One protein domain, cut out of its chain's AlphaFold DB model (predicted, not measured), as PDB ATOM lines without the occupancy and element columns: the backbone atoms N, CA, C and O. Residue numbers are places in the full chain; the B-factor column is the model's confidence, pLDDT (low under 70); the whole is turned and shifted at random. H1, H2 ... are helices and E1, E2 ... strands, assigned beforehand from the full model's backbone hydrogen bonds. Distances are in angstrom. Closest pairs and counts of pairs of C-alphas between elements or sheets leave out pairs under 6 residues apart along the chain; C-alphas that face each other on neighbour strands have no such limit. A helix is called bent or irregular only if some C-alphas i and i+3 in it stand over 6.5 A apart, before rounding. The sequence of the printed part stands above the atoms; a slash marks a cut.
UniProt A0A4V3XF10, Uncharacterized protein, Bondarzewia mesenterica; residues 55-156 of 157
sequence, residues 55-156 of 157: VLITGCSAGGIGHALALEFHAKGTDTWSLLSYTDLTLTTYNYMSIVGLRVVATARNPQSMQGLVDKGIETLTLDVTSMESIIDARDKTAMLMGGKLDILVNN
ATOM      1  N   VAL A  55      23.964  -4.556  23.413       91.06
ATOM      2  CA  VAL A  55      23.844  -5.958  23.008       91.06
ATOM      3  C   VAL A  55      24.454  -6.182  21.635       91.06
ATOM      4  O   VAL A  55      24.118  -5.491  20.676       91.06
ATOM      5  N   LEU A  56      25.337  -7.175  21.552       93.38
ATOM      6  CA  LEU A  56      25.898  -7.695  20.312       93.38
ATOM      7  C   LEU A  56      25.206  -9.021  20.002       93.38
ATOM      8  O   LEU A  56      25.214  -9.928  20.836       93.38
ATOM      9  N   ILE A  57      24.607  -9.139  18.822       94.50
ATOM     10  CA  ILE A  57      23.929 -10.359  18.377       94.50
ATOM     11  C   ILE A  57      24.708 -10.945  17.205       94.50
ATOM     12  O   ILE A  57      24.997 -10.249  16.228       94.50
ATOM     13  N   THR A  58      25.051 -12.227  17.292       94.81
ATOM     14  CA  THR A  58      25.663 -12.971  16.189       94.81
ATOM     15  C   THR A  58      24.611 -13.723  15.374       94.81
ATOM     16  O   THR A  58      23.594 -14.162  15.908       94.81
ATOM     17  N   GLY A  59      24.812 -13.823  14.055       93.69
ATOM     18  CA  GLY A  59      23.919 -14.564  13.157       93.69
ATOM     19  C   GLY A  59      22.612 -13.837  12.797       93.69
ATOM     20  O   GLY A  59      21.527 -14.408  12.897       93.69
ATOM     21  N   CYS A  60      22.698 -12.583  12.349       94.81
ATOM     22  CA  CYS A  60      21.549 -11.714  12.051       94.81
ATOM     23  C   CYS A  60      21.122 -11.659  10.569       94.81
ATOM     24  O   CYS A  60      20.475 -10.696  10.150       94.81
ATOM     25  N   SER A  61      21.459 -12.673   9.768       92.94
ATOM     26  CA  SER A  61      20.992 -12.765   8.376       92.94
ATOM     27  C   SER A  61      19.462 -12.747   8.281       92.94
ATOM     28  O   SER A  61      18.782 -13.325   9.131       92.94
ATOM     29  N   ALA A  62      18.929 -12.122   7.228       91.12
ATOM     30  CA  ALA A  62      17.497 -12.010   6.955       91.12
ATOM     31  C   ALA A  62      16.755 -13.343   7.137       91.12
ATOM     32  O   ALA A  62      17.177 -14.382   6.631       91.12
ATOM     33  N   GLY A  63      15.645 -13.299   7.880       87.88
ATOM     34  CA  GLY A  63      14.823 -14.470   8.201       87.88
ATOM     35  C   GLY A  63      15.359 -15.370   9.323       87.88
ATOM     36  O   GLY A  63      14.673 -16.307   9.716       87.88
ATOM     37  N   GLY A  64      16.551 -15.099   9.867       89.44
ATOM     38  CA  GLY A  64      17.121 -15.848  10.989       89.44
ATOM     39  C   GLY A  64      16.614 -15.405  12.367       89.44
ATOM     40  O   GLY A  64      16.069 -14.314  12.541       89.44
ATOM     41  N   ILE A  65      16.873 -16.230  13.387       91.12
ATOM     42  CA  ILE A  65      16.522 -15.930  14.788       91.12
ATOM     43  C   ILE A  65      17.212 -14.643  15.261       91.12
ATOM     44  O   ILE A  65      16.562 -13.778  15.847       91.12
ATOM     45  N   GLY A  66      18.501 -14.468  14.952       91.06
ATOM     46  CA  GLY A  66      19.246 -13.261  15.312       91.06
ATOM     47  C   GLY A  66      18.691 -11.992  14.658       91.06
ATOM     48  O   GLY A  66      18.738 -10.924  15.261       91.06
ATOM     49  N   HIS A  67      18.117 -12.101  13.457       92.94
ATOM     50  CA  HIS A  67      17.471 -10.983  12.767       92.94
ATOM     51  C   HIS A  67      16.181 -10.557  13.475       92.94
ATOM     52  O   HIS A  67      15.998  -9.379  13.777       92.94
ATOM     53  N   ALA A  68      15.314 -11.522  13.802       93.19
ATOM     54  CA  ALA A  68      14.089 -11.256  14.554       93.19
ATOM     55  C   ALA A  68      14.389 -10.689  15.951       93.19
ATOM     56  O   ALA A  68      13.742  -9.739  16.390       93.19
ATOM     57  N   LEU A  69      15.414 -11.219  16.626       91.06
ATOM     58  CA  LEU A  69      15.834 -10.735  17.938       91.06
ATOM     59  C   LEU A  69      16.356  -9.295  17.883       91.06
ATOM     60  O   LEU A  69      16.043  -8.502  18.768       91.06
ATOM     61  N   ALA A  70      17.120  -8.947  16.843       92.00
ATOM     62  CA  ALA A  70      17.621  -7.591  16.654       92.00
ATOM     63  C   ALA A  70      16.477  -6.581  16.490       92.00
ATOM     64  O   ALA A  70      16.498  -5.532  17.133       92.00
ATOM     65  N   LEU A  71      15.458  -6.922  15.693       90.69
ATOM     66  CA  LEU A  71      14.256  -6.100  15.531       90.69
ATOM     67  C   LEU A  71      13.503  -5.935  16.852       90.69
ATOM     68  O   LEU A  71      13.147  -4.819  17.222       90.69
ATOM     69  N   GLU A  72      13.307  -7.028  17.587       88.88
ATOM     70  CA  GLU A  72      12.559  -7.018  18.842       88.88
ATOM     71  C   GLU A  72      13.273  -6.214  19.938       88.88
ATOM     72  O   GLU A  72      12.650  -5.417  20.641       88.88
ATOM     73  N   PHE A  73      14.593  -6.380  20.081       87.19
ATOM     74  CA  PHE A  73      15.389  -5.606  21.038       87.19
ATOM     75  C   PHE A  73      15.454  -4.125  20.670       87.19
ATOM     76  O   PHE A  73      15.435  -3.275  21.564       87.19
ATOM     77  N   HIS A  74      15.488  -3.811  19.376       87.38
ATOM     78  CA  HIS A  74      15.449  -2.436  18.894       87.38
ATOM     79  C   HIS A  74      14.082  -1.774  19.147       87.38
ATOM     80  O   HIS A  74      14.029  -0.662  19.677       87.38
ATOM     81  N   ALA A  75      12.979  -2.473  18.856       83.31
ATOM     82  CA  ALA A  75      11.615  -1.990  19.089       83.31
ATOM     83  C   ALA A  75      11.322  -1.804  20.589       83.31
ATOM     84  O   ALA A  75      10.924  -0.735  21.044       83.31
ATOM     85  N   LYS A  76      11.633  -2.806  21.420       71.50
ATOM     86  CA  LYS A  76      11.450  -2.690  22.877       71.50
ATOM     87  C   LYS A  76      12.353  -1.635  23.515       71.50
ATOM     88  O   LYS A  76      12.006  -1.088  24.561       71.50
ATOM     89  N   GLY A  77      13.504  -1.352  22.904       64.19
ATOM     90  CA  GLY A  77      14.449  -0.346  23.376       64.19
ATOM     91  C   GLY A  77      14.080   1.102  23.039       64.19
ATOM     92  O   GLY A  77      14.710   2.021  23.568       64.19
ATOM     93  N   THR A  78      13.089   1.320  22.175       51.81
ATOM     94  CA  THR A  78      12.646   2.655  21.751       51.81
ATOM     95  C   THR A  78      11.371   3.114  22.464       51.81
ATOM     96  O   THR A  78      11.233   4.311  22.709       51.81
ATOM     97  N   ASP A  79      10.517   2.189  22.914       45.16
ATOM     98  CA  ASP A  79       9.110   2.531  23.171       45.16
ATOM     99  C   ASP A  79       8.642   2.593  24.623       45.16
ATOM    100  O   ASP A  79       7.497   2.967  24.868       45.16
ATOM    101  N   THR A  80       9.456   2.259  25.622       39.62
ATOM    102  CA  THR A  80       8.929   2.234  26.990       39.62
ATOM    103  C   THR A  80       9.754   3.097  27.925       39.62
ATOM    104  O   THR A  80      10.939   2.875  28.127       39.62
ATOM    105  N   TRP A  81       9.085   4.082  28.523       50.50
ATOM    106  CA  TRP A  81       9.463   4.747  29.762       50.50
ATOM    107  C   TRP A  81       8.376   4.389  30.772       50.50
ATOM    108  O   TRP A  81       7.204   4.663  30.527       50.50
ATOM    109  N   SER A  82       8.728   3.761  31.889       47.94
ATOM    110  CA  SER A  82       7.809   3.613  33.013       47.94
ATOM    111  C   SER A  82       8.341   4.446  34.167       47.94
ATOM    112  O   SER A  82       9.468   4.268  34.641       47.94
ATOM    113  N   LEU A  83       7.529   5.418  34.577       54.47
ATOM    114  CA  LEU A  83       7.694   6.077  35.858       54.47
ATOM    115  C   LEU A  83       7.150   5.123  36.917       54.47
ATOM    116  O   LEU A  83       5.965   4.794  36.927       54.47
ATOM    117  N   LEU A  84       8.035   4.655  37.784       58.00
ATOM    118  CA  LEU A  84       7.664   3.956  39.000       58.00
ATOM    119  C   LEU A  84       7.655   4.985  40.123       58.00
ATOM    120  O   LEU A  84       8.704   5.491  40.512       58.00
ATOM    121  N   SER A  85       6.477   5.296  40.644       66.94
ATOM    122  CA  SER A  85       6.341   6.142  41.826       66.94
ATOM    123  C   SER A  85       6.142   5.251  43.048       66.94
ATOM    124  O   SER A  85       5.206   4.455  43.104       66.94
ATOM    125  N   TYR A  86       7.031   5.372  44.027       62.56
ATOM    126  CA  TYR A  86       6.899   4.754  45.343       62.56
ATOM    127  C   TYR A  86       6.651   5.860  46.367       62.56
ATOM    128  O   TYR A  86       7.436   6.800  46.435       62.56
ATOM    129  N   THR A  87       5.582   5.775  47.157       65.56
ATOM    130  CA  THR A  87       5.320   6.738  48.241       65.56
ATOM    131  C   THR A  87       5.569   6.049  49.571       65.56
ATOM    132  O   THR A  87       4.996   4.991  49.824       65.56
ATOM    133  N   ASP A  88       6.434   6.623  50.401       72.12
ATOM    134  CA  ASP A  88       6.718   6.074  51.728       72.12
ATOM    135  C   ASP A  88       5.664   6.514  52.768       72.12
ATOM    136  O   ASP A  88       4.860   7.417  52.527       72.12
ATOM    137  N   LEU A  89       5.697   5.917  53.962       75.56
ATOM    138  CA  LEU A  89       4.843   6.226  55.122       75.56
ATOM    139  C   LEU A  89       4.909   7.700  55.570       75.56
ATOM    140  O   LEU A  89       4.037   8.161  56.299       75.56
ATOM    141  N   THR A  90       5.936   8.438  55.141       79.81
ATOM    142  CA  THR A  90       6.107   9.882  55.379       79.81
ATOM    143  C   THR A  90       5.408  10.762  54.337       79.81
ATOM    144  O   THR A  90       5.586  11.975  54.357       79.81
ATOM    145  N   LEU A  91       4.645  10.167  53.410       68.19
ATOM    146  CA  LEU A  91       4.043  10.831  52.243       68.19
ATOM    147  C   LEU A  91       5.069  11.413  51.254       68.19
ATOM    148  O   LEU A  91       4.716  12.144  50.330       68.19
ATOM    149  N   THR A  92       6.345  11.048  51.396       60.06
ATOM    150  CA  THR A  92       7.390  11.403  50.434       60.06
ATOM    151  C   THR A  92       7.281  10.494  49.211       60.06
ATOM    152  O   THR A  92       7.356   9.271  49.337       60.06
ATOM    153  N   THR A  93       7.105  11.083  48.024       61.97
ATOM    154  CA  THR A  93       7.042  10.347  46.750       61.97
ATOM    155  C   THR A  93       8.426  10.263  46.102       61.97
ATOM    156  O   THR A  93       9.063  11.282  45.843       61.97
ATOM    157  N   TYR A  94       8.867   9.048  45.789       61.47
ATOM    158  CA  TYR A  94      10.091   8.730  45.060       61.47
ATOM    159  C   TYR A  94       9.737   8.323  43.632       61.47
ATOM    160  O   TYR A  94       9.058   7.321  43.423       61.47
ATOM    161  N   ASN A  95      10.221   9.077  42.647       62.03
ATOM    162  CA  ASN A  95      10.048   8.743  41.237       62.03
ATOM    163  C   ASN A  95      11.300   8.023  40.721       62.03
ATOM    164  O   ASN A  95      12.377   8.613  40.649       62.03
ATOM    165  N   TYR A  96      11.152   6.757  40.345       51.50
ATOM    166  CA  TYR A  96      12.156   5.969  39.645       51.50
ATOM    167  C   TYR A  96      11.808   5.919  38.162       51.50
ATOM    168  O   TYR A  96      10.743   5.453  37.765       51.50
ATOM    169  N   MET A  97      12.730   6.380  37.330       47.16
ATOM    170  CA  MET A  97      12.638   6.259  35.882       47.16
ATOM    171  C   MET A  97      13.497   5.062  35.487       47.16
ATOM    172  O   MET A  97      14.719   5.122  35.617       47.16
ATOM    173  N   SER A  98      12.886   3.946  35.091       51.78
ATOM    174  CA  SER A  98      13.656   2.734  34.799       51.78
ATOM    175  C   SER A  98      13.127   2.009  33.585       51.78
ATOM    176  O   SER A  98      12.411   1.027  33.742       51.78
ATOM    177  N   ILE A  99      13.581   2.416  32.399       47.03
ATOM    178  CA  ILE A  99      13.696   1.522  31.247       47.03
ATOM    179  C   ILE A  99      14.934   1.943  30.456       47.03
ATOM    180  O   ILE A  99      15.057   3.079  30.002       47.03
ATOM    181  N   VAL A 100      15.894   1.028  30.349       57.12
ATOM    182  CA  VAL A 100      17.133   1.252  29.608       57.12
ATOM    183  C   VAL A 100      16.955   0.600  28.250       57.12
ATOM    184  O   VAL A 100      17.085  -0.618  28.131       57.12
ATOM    185  N   GLY A 101      16.622   1.394  27.235       68.19
ATOM    186  CA  GLY A 101      16.583   0.890  25.871       68.19
ATOM    187  C   GLY A 101      17.904   0.226  25.488       68.19
ATOM    188  O   GLY A 101      18.966   0.753  25.822       68.19
ATOM    189  N   LEU A 102      17.852  -0.936  24.830       81.50
ATOM    190  CA  LEU A 102      19.061  -1.619  24.378       81.50
ATOM    191  C   LEU A 102      19.591  -0.961  23.107       81.50
ATOM    192  O   LEU A 102      18.841  -0.721  22.160       81.50
ATOM    193  N   ARG A 103      20.896  -0.694  23.066       88.00
ATOM    194  CA  ARG A 103      21.584  -0.396  21.810       88.00
ATOM    195  C   ARG A 103      22.034  -1.712  21.193       88.00
ATOM    196  O   ARG A 103      22.843  -2.425  21.786       88.00
ATOM    197  N   VAL A 104      21.470  -2.034  20.036       91.50
ATOM    198  CA  VAL A 104      21.678  -3.308  19.347       91.50
ATOM    199  C   VAL A 104      22.732  -3.142  18.261       91.50
ATOM    200  O   VAL A 104      22.598  -2.255  17.420       91.50
ATOM    201  N   VAL A 105      23.726  -4.031  18.256       94.50
ATOM    202  CA  VAL A 105      24.604  -4.284  17.107       94.50
ATOM    203  C   VAL A 105      24.347  -5.695  16.610       94.50
ATOM    204  O   VAL A 105      24.527  -6.675  17.336       94.50
ATOM    205  N   ALA A 106      23.909  -5.796  15.365       95.88
ATOM    206  CA  ALA A 106      23.661  -7.053  14.680       95.88
ATOM    207  C   ALA A 106      24.889  -7.466  13.865       95.88
ATOM    208  O   ALA A 106      25.551  -6.621  13.262       95.88
ATOM    209  N   THR A 107      25.200  -8.760  13.816       96.75
ATOM    210  CA  THR A 107      26.345  -9.244  13.037       96.75
ATOM    211  C   THR A 107      26.025 -10.454  12.180       96.75
ATOM    212  O   THR A 107      25.253 -11.335  12.563       96.75
ATOM    213  N   ALA A 108      26.628 -10.503  10.996       95.00
ATOM    214  CA  ALA A 108      26.545 -11.629  10.077       95.00
ATOM    215  C   ALA A 108      27.792 -11.678   9.185       95.00
ATOM    216  O   ALA A 108      28.516 -10.691   9.055       95.00
ATOM    217  N   ARG A 109      28.014 -12.820   8.523       94.69
ATOM    218  CA  ARG A 109      29.108 -12.973   7.550       94.69
ATOM    219  C   ARG A 109      28.904 -12.114   6.301       94.69
ATOM    220  O   ARG A 109      29.862 -11.570   5.773       94.69
ATOM    221  N   ASN A 110      27.660 -11.991   5.833       93.56
ATOM    222  CA  ASN A 110      27.316 -11.191   4.659       93.56
ATOM    223  C   ASN A 110      26.550  -9.918   5.081       93.56
ATOM    224  O   ASN A 110      25.438 -10.043   5.585       93.56
ATOM    225  N   PRO A 111      27.078  -8.703   4.841       91.75
ATOM    226  CA  PRO A 111      26.363  -7.448   5.094       91.75
ATOM    227  C   PRO A 111      25.021  -7.336   4.368       91.75
ATOM    228  O   PRO A 111      24.063  -6.795   4.914       91.75
ATOM    229  N   GLN A 112      24.928  -7.873   3.149       93.75
ATOM    230  CA  GLN A 112      23.737  -7.751   2.303       93.75
ATOM    231  C   GLN A 112      22.523  -8.440   2.932       93.75
ATOM    232  O   GLN A 112      21.392  -7.994   2.746       93.75
ATOM    233  N   SER A 113      22.739  -9.499   3.723       91.50
ATOM    234  CA  SER A 113      21.648 -10.186   4.420       91.50
ATOM    235  C   SER A 113      21.101  -9.388   5.607       91.50
ATOM    236  O   SER A 113      20.086  -9.787   6.172       91.50
ATOM    237  N   MET A 114      21.728  -8.270   5.984       94.12
ATOM    238  CA  MET A 114      21.291  -7.397   7.078       94.12
ATOM    239  C   MET A 114      20.689  -6.072   6.594       94.12
ATOM    240  O   MET A 114      20.381  -5.227   7.432       94.12
ATOM    241  N   GLN A 115      20.469  -5.877   5.287       93.56
ATOM    242  CA  GLN A 115      19.985  -4.595   4.750       93.56
ATOM    243  C   GLN A 115      18.694  -4.114   5.432       93.56
ATOM    244  O   GLN A 115      18.615  -2.971   5.861       93.56
ATOM    245  N   GLY A 116      17.737  -5.018   5.671       92.25
ATOM    246  CA  GLY A 116      16.497  -4.675   6.375       92.25
ATOM    247  C   GLY A 116      16.686  -4.220   7.832       92.25
ATOM    248  O   GLY A 116      15.811  -3.547   8.366       92.25
ATOM    249  N   LEU A 117      17.808  -4.556   8.482       92.62
ATOM    250  CA  LEU A 117      18.163  -4.036   9.811       92.62
ATOM    251  C   LEU A 117      18.758  -2.628   9.707       92.62
ATOM    252  O   LEU A 117      18.400  -1.753  10.495       92.62
ATOM    253  N   VAL A 118      19.612  -2.395   8.705       93.62
ATOM    254  CA  VAL A 118      20.180  -1.070   8.409       93.62
ATOM    255  C   VAL A 118      19.069  -0.071   8.095       93.62
ATOM    256  O   VAL A 118      19.057   1.026   8.650       93.62
ATOM    257  N   ASP A 119      18.083  -0.475   7.292       92.94
ATOM    258  CA  ASP A 119      16.931   0.360   6.927       92.94
ATOM    259  C   ASP A 119      16.070   0.744   8.148       92.94
ATOM    260  O   ASP A 119      15.346   1.739   8.129       92.94
ATOM    261  N   LYS A 120      16.155  -0.036   9.233       89.62
ATOM    262  CA  LYS A 120      15.508   0.236  10.526       89.62
ATOM    263  C   LYS A 120      16.389   1.044  11.484       89.62
ATOM    264  O   LYS A 120      15.957   1.326  12.594       89.62
ATOM    265  N   GLY A 121      17.600   1.425  11.076       90.94
ATOM    266  CA  GLY A 121      18.545   2.173  11.906       90.94
ATOM    267  C   GLY A 121      19.264   1.322  12.957       90.94
ATOM    268  O   GLY A 121      19.752   1.864  13.949       90.94
ATOM    269  N   ILE A 122      19.321  -0.000  12.773       92.50
ATOM    270  CA  ILE A 122      20.105  -0.897  13.631       92.50
ATOM    271  C   ILE A 122      21.551  -0.917  13.133       92.50
ATOM    272  O   ILE A 122      21.808  -1.062  11.938       92.50
ATOM    273  N   GLU A 123      22.506  -0.796  14.055       93.69
ATOM    274  CA  GLU A 123      23.930  -0.892  13.734       93.69
ATOM    275  C   GLU A 123      24.286  -2.325  13.327       93.69
ATOM    276  O   GLU A 123      23.896  -3.290  13.988       93.69
ATOM    277  N   THR A 124      25.056  -2.476  12.252       95.31
ATOM    278  CA  THR A 124      25.456  -3.789  11.734       95.31
ATOM    279  C   THR A 124      26.967  -3.889  11.568       95.31
ATOM    280  O   THR A 124      27.574  -2.969  11.020       95.31
ATOM    281  N   LEU A 125      27.563  -5.016  11.958       95.81
ATOM    282  CA  LEU A 125      28.977  -5.330  11.717       95.81
ATOM    283  C   LEU A 125      29.138  -6.676  11.006       95.81
ATOM    284  O   LEU A 125      28.340  -7.597  11.170       95.81
ATOM    285  N   THR A 126      30.211  -6.817  10.238       95.56
ATOM    286  CA  THR A 126      30.627  -8.114   9.699       95.56
ATOM    287  C   THR A 126      31.260  -8.964  10.789       95.56
ATOM    288  O   THR A 126      32.139  -8.484  11.504       95.56
ATOM    289  N   LEU A 127      30.854 -10.228  10.885       94.62
ATOM    290  CA  LEU A 127      31.489 -11.196  11.775       94.62
ATOM    291  C   LEU A 127      31.488 -12.593  11.157       94.62
ATOM    292  O   LEU A 127      30.431 -13.146  10.837       94.62
ATOM    293  N   ASP A 128      32.677 -13.176  11.070       92.62
ATOM    294  CA  ASP A 128      32.897 -14.606  10.923       92.62
ATOM    295  C   ASP A 128      33.467 -15.169  12.232       92.62
ATOM    296  O   ASP A 128      34.617 -14.921  12.587       92.62
ATOM    297  N   VAL A 129      32.657 -15.950  12.950       91.12
ATOM    298  CA  VAL A 129      33.028 -16.564  14.238       91.12
ATOM    299  C   VAL A 129      34.122 -17.629  14.121       91.12
ATOM    300  O   VAL A 129      34.634 -18.089  15.139       91.12
ATOM    301  N   THR A 130      34.478 -18.041  12.902       93.06
ATOM    302  CA  THR A 130      35.562 -19.002  12.655       93.06
ATOM    303  C   THR A 130      36.914 -18.325  12.411       93.06
ATOM    304  O   THR A 130      37.948 -18.989  12.461       93.06
ATOM    305  N   SER A 131      36.929 -17.005  12.191       93.62
ATOM    306  CA  SER A 131      38.141 -16.232  11.913       93.62
ATOM    307  C   SER A 131      38.521 -15.346  13.097       93.62
ATOM    308  O   SER A 131      37.797 -14.422  13.464       93.62
ATOM    309  N   MET A 132      39.708 -15.578  13.665       95.00
ATOM    310  CA  MET A 132      40.237 -14.761  14.767       95.00
ATOM    311  C   MET A 132      40.388 -13.287  14.391       95.00
ATOM    312  O   MET A 132      40.091 -12.418  15.205       95.00
ATOM    313  N   GLU A 133      40.806 -12.997  13.159       96.31
ATOM    314  CA  GLU A 133      40.925 -11.623  12.664       96.31
ATOM    315  C   GLU A 133      39.557 -10.928  12.639       96.31
ATOM    316  O   GLU A 133      39.419  -9.813  13.139       96.31
ATOM    317  N   SER A 134      38.519 -11.624  12.160       93.81
ATOM    318  CA  SER A 134      37.157 -11.085  12.144       93.81
ATOM    319  C   SER A 134      36.599 -10.870  13.552       93.81
ATOM    320  O   SER A 134      35.898  -9.884  13.779       93.81
ATOM    321  N   ILE A 135      36.909 -11.760  14.497       92.81
ATOM    322  CA  ILE A 135      36.490 -11.620  15.898       92.81
ATOM    323  C   ILE A 135      37.142 -10.390  16.535       92.81
ATOM    324  O   ILE A 135      36.459  -9.634  17.229       92.81
ATOM    325  N   ILE A 136      38.443 -10.181  16.308       94.06
ATOM    326  CA  ILE A 136      39.178  -9.028  16.847       94.06
ATOM    327  C   ILE A 136      38.613  -7.729  16.267       94.06
ATOM    328  O   ILE A 136      38.264  -6.829  17.028       94.06
ATOM    329  N   ASP A 137      38.433  -7.665  14.948       93.81
ATOM    330  CA  ASP A 137      37.872  -6.493  14.272       93.81
ATOM    331  C   ASP A 137      36.448  -6.171  14.759       93.81
ATOM    332  O   ASP A 137      36.147  -5.032  15.127       93.81
ATOM    333  N   ALA A 138      35.572  -7.177  14.855       91.94
ATOM    334  CA  ALA A 138      34.211  -6.990  15.354       91.94
ATOM    335  C   ALA A 138      34.188  -6.559  16.828       91.94
ATOM    336  O   ALA A 138      33.380  -5.704  17.205       91.94
ATOM    337  N   ARG A 139      35.074  -7.117  17.664       91.62
ATOM    338  CA  ARG A 139      35.228  -6.719  19.070       91.62
ATOM    339  C   ARG A 139      35.645  -5.259  19.173       91.62
ATOM    340  O   ARG A 139      35.019  -4.514  19.925       91.62
ATOM    341  N   ASP A 140      36.667  -4.855  18.432       92.94
ATOM    342  CA  ASP A 140      37.230  -3.508  18.513       92.94
ATOM    343  C   ASP A 140      36.226  -2.472  17.996       92.94
ATOM    344  O   ASP A 140      35.967  -1.473  18.669       92.94
ATOM    345  N   LYS A 141      35.538  -2.766  16.887       93.19
ATOM    346  CA  LYS A 141      34.430  -1.937  16.383       93.19
ATOM    347  C   LYS A 141      33.273  -1.852  17.373       93.19
ATOM    348  O   LYS A 141      32.764  -0.762  17.620       93.19
ATOM    349  N   THR A 142      32.877  -2.970  17.983       90.12
ATOM    350  CA  THR A 142      31.822  -2.975  19.011       90.12
ATOM    351  C   THR A 142      32.240  -2.142  20.220       90.12
ATOM    352  O   THR A 142      31.452  -1.338  20.710       90.12
ATOM    353  N   ALA A 143      33.485  -2.273  20.677       89.25
ATOM    354  CA  ALA A 143      34.017  -1.479  21.778       89.25
ATOM    355  C   ALA A 143      34.032   0.019  21.436       89.25
ATOM    356  O   ALA A 143      33.605   0.828  22.257       89.25
ATOM    357  N   MET A 144      34.443   0.396  20.223       87.88
ATOM    358  CA  MET A 144      34.398   1.787  19.759       87.88
ATOM    359  C   MET A 144      32.971   2.335  19.733       87.88
ATOM    360  O   MET A 144      32.724   3.433  20.232       87.88
ATOM    361  N   LEU A 145      32.021   1.565  19.196       84.44
ATOM    362  CA  LEU A 145      30.619   1.965  19.130       84.44
ATOM    363  C   LEU A 145      30.030   2.134  20.533       84.44
ATOM    364  O   LEU A 145      29.357   3.127  20.794       84.44
ATOM    365  N   MET A 146      30.320   1.214  21.448       82.88
ATOM    366  CA  MET A 146      29.646   1.094  22.745       82.88
ATOM    367  C   MET A 146      30.341   1.816  23.905       82.88
ATOM    368  O   MET A 146      29.931   1.668  25.055       82.88
ATOM    369  N   GLY A 147      31.388   2.601  23.641       82.06
ATOM    370  CA  GLY A 147      32.125   3.302  24.699       82.06
ATOM    371  C   GLY A 147      32.963   2.364  25.574       82.06
ATOM    372  O   GLY A 147      33.120   2.597  26.770       82.06
ATOM    373  N   GLY A 148      33.483   1.288  24.982       82.38
ATOM    374  CA  GLY A 148      34.429   0.357  25.598       82.38
ATOM    375  C   GLY A 148      33.800  -0.764  26.423       82.38
ATOM    376  O   GLY A 148      34.533  -1.548  27.022       82.38
ATOM    377  N   LYS A 149      32.466  -0.869  26.467       80.44
ATOM    378  CA  LYS A 149      31.761  -1.879  27.265       80.44
ATOM    379  C   LYS A 149      30.676  -2.577  26.453       80.44
ATOM    380  O   LYS A 149      29.879  -1.918  25.802       80.44
ATOM    381  N   LEU A 150      30.621  -3.904  26.556       84.44
ATOM    382  CA  LEU A 150      29.517  -4.724  26.064       84.44
ATOM    383  C   LEU A 150      28.782  -5.339  27.260       84.44
ATOM    384  O   LEU A 150      29.420  -5.972  28.101       84.44
ATOM    385  N   ASP A 151      27.465  -5.155  27.354       85.81
ATOM    386  CA  ASP A 151      26.674  -5.704  28.465       85.81
ATOM    387  C   ASP A 151      26.126  -7.102  28.160       85.81
ATOM    388  O   ASP A 151      26.032  -7.936  29.059       85.81
ATOM    389  N   ILE A 152      25.736  -7.353  26.907       89.25
ATOM    390  CA  ILE A 152      25.093  -8.600  26.485       89.25
ATOM    391  C   ILE A 152      25.716  -9.081  25.175       89.25
ATOM    392  O   ILE A 152      25.808  -8.338  24.200       89.25
ATOM    393  N   LEU A 153      26.080 -10.360  25.132       90.38
ATOM    394  CA  LEU A 153      26.433 -11.069  23.909       90.38
ATOM    395  C   LEU A 153      25.411 -12.178  23.675       90.38
ATOM    396  O   LEU A 153      25.239 -13.052  24.526       90.38
ATOM    397  N   VAL A 154      24.758 -12.165  22.518       91.38
ATOM    398  CA  VAL A 154      23.904 -13.262  22.064       91.38
ATOM    399  C   VAL A 154      24.666 -14.049  21.012       91.38
ATOM    400  O   VAL A 154      24.863 -13.564  19.898       91.38
ATOM    401  N   ASN A 155      25.084 -15.262  21.370       90.19
ATOM    402  CA  ASN A 155      25.736 -16.170  20.438       90.19
ATOM    403  C   ASN A 155      24.691 -17.035  19.718       90.19
ATOM    404  O   ASN A 155      24.176 -17.992  20.295       90.19
ATOM    405  N   ASN A 156      24.360 -16.666  18.483       78.56
ATOM    406  CA  ASN A 156      23.392 -17.350  17.625       78.56
ATOM    407  C   ASN A 156      23.948 -17.516  16.189       78.56
ATOM    408  O   ASN A 156      23.215 -17.372  15.209       78.56
TER     409      ASN A 156
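Overview. This is residues 55 to 156 of the 157 residues of an uncharacterized protein of Bondarzewia mesenterica (UniProt A0A4V3XF10). A small parallel sheet of four strands is covered on both faces, by H1 and H2 on one and H3 on the other, and a thin hairpin arm, E2 and E3, reaches far out and makes the length. The 102 printed residues include three named helices and six named strands, in the order E1 H1 E2 E3 E4 H2 E5 H3 E6, class mixed. The parallel sheet runs E5 E4 E1 E6; E2 and E3 pair antiparallel. The whole is loose, radius of gyration of the C-alphas 17.4 A, spanning 60 by 27 by 19 A.

Arrangement. E4, residues 103 to 108, has E1, residues 55 to 58, and E5, residues 123 to 126, as parallel neighbours; E6, residues 152 to 154, is the parallel neighbour of E1. Within hydrogen-bond range are N 105 and O 55, 2.9 A, N 125 and O 106, 2.9 A, and N 154 and O 56, 2.8 A. H1, residues 65 to 79, is over E4 and E1 at a height over the sheet of 9.0 A; its closest C-alphas to E4 are His 74 and Val 104, 6.3 A. H2, residues 111 to 118, on the same face, touches residues 67 to 71 of H1 alone, closest C-alphas Leu 71 and Leu 117, 7.2 A. H2 is irregular, C-alphas 113 and 116 being 7.8 A apart. H3, residues 132 to 146, is on the opposite face, three layers in all, at a height over the sheet of 8.5 A. E4, H2, E5 form a strand-helix-strand unit, two parallel neighbours joined through a helix, and E5, H3, E6 a split one, with E4 and E1 between its strands; both crossovers are right-handed. E2, residues 83 to 87, and E3, residues 93 to 97, form a hairpin, N 94 and O 86 2.7 A apart. Every O i to N i+4 pair is within range in H1 and H3; H2 has 1 of 4, and 4 of 5 O i to N i+3.

Along the chain. E1 begins at C-alpha 55 (23.844, -5.958, 23.008), and E6 ends at C-alpha 154 (23.904, -13.262, 22.064). H1 is 21.6 A long, H3 20.7 A and E4 17.0 A.

Size, cuts and confidence. The C-alphas farthest apart, Thr 90 and Ser 131, are 60.0 A apart. The printed part has no cut and no long link. Residues 77 to 87 and 91 to 101 have pLDDT under 70.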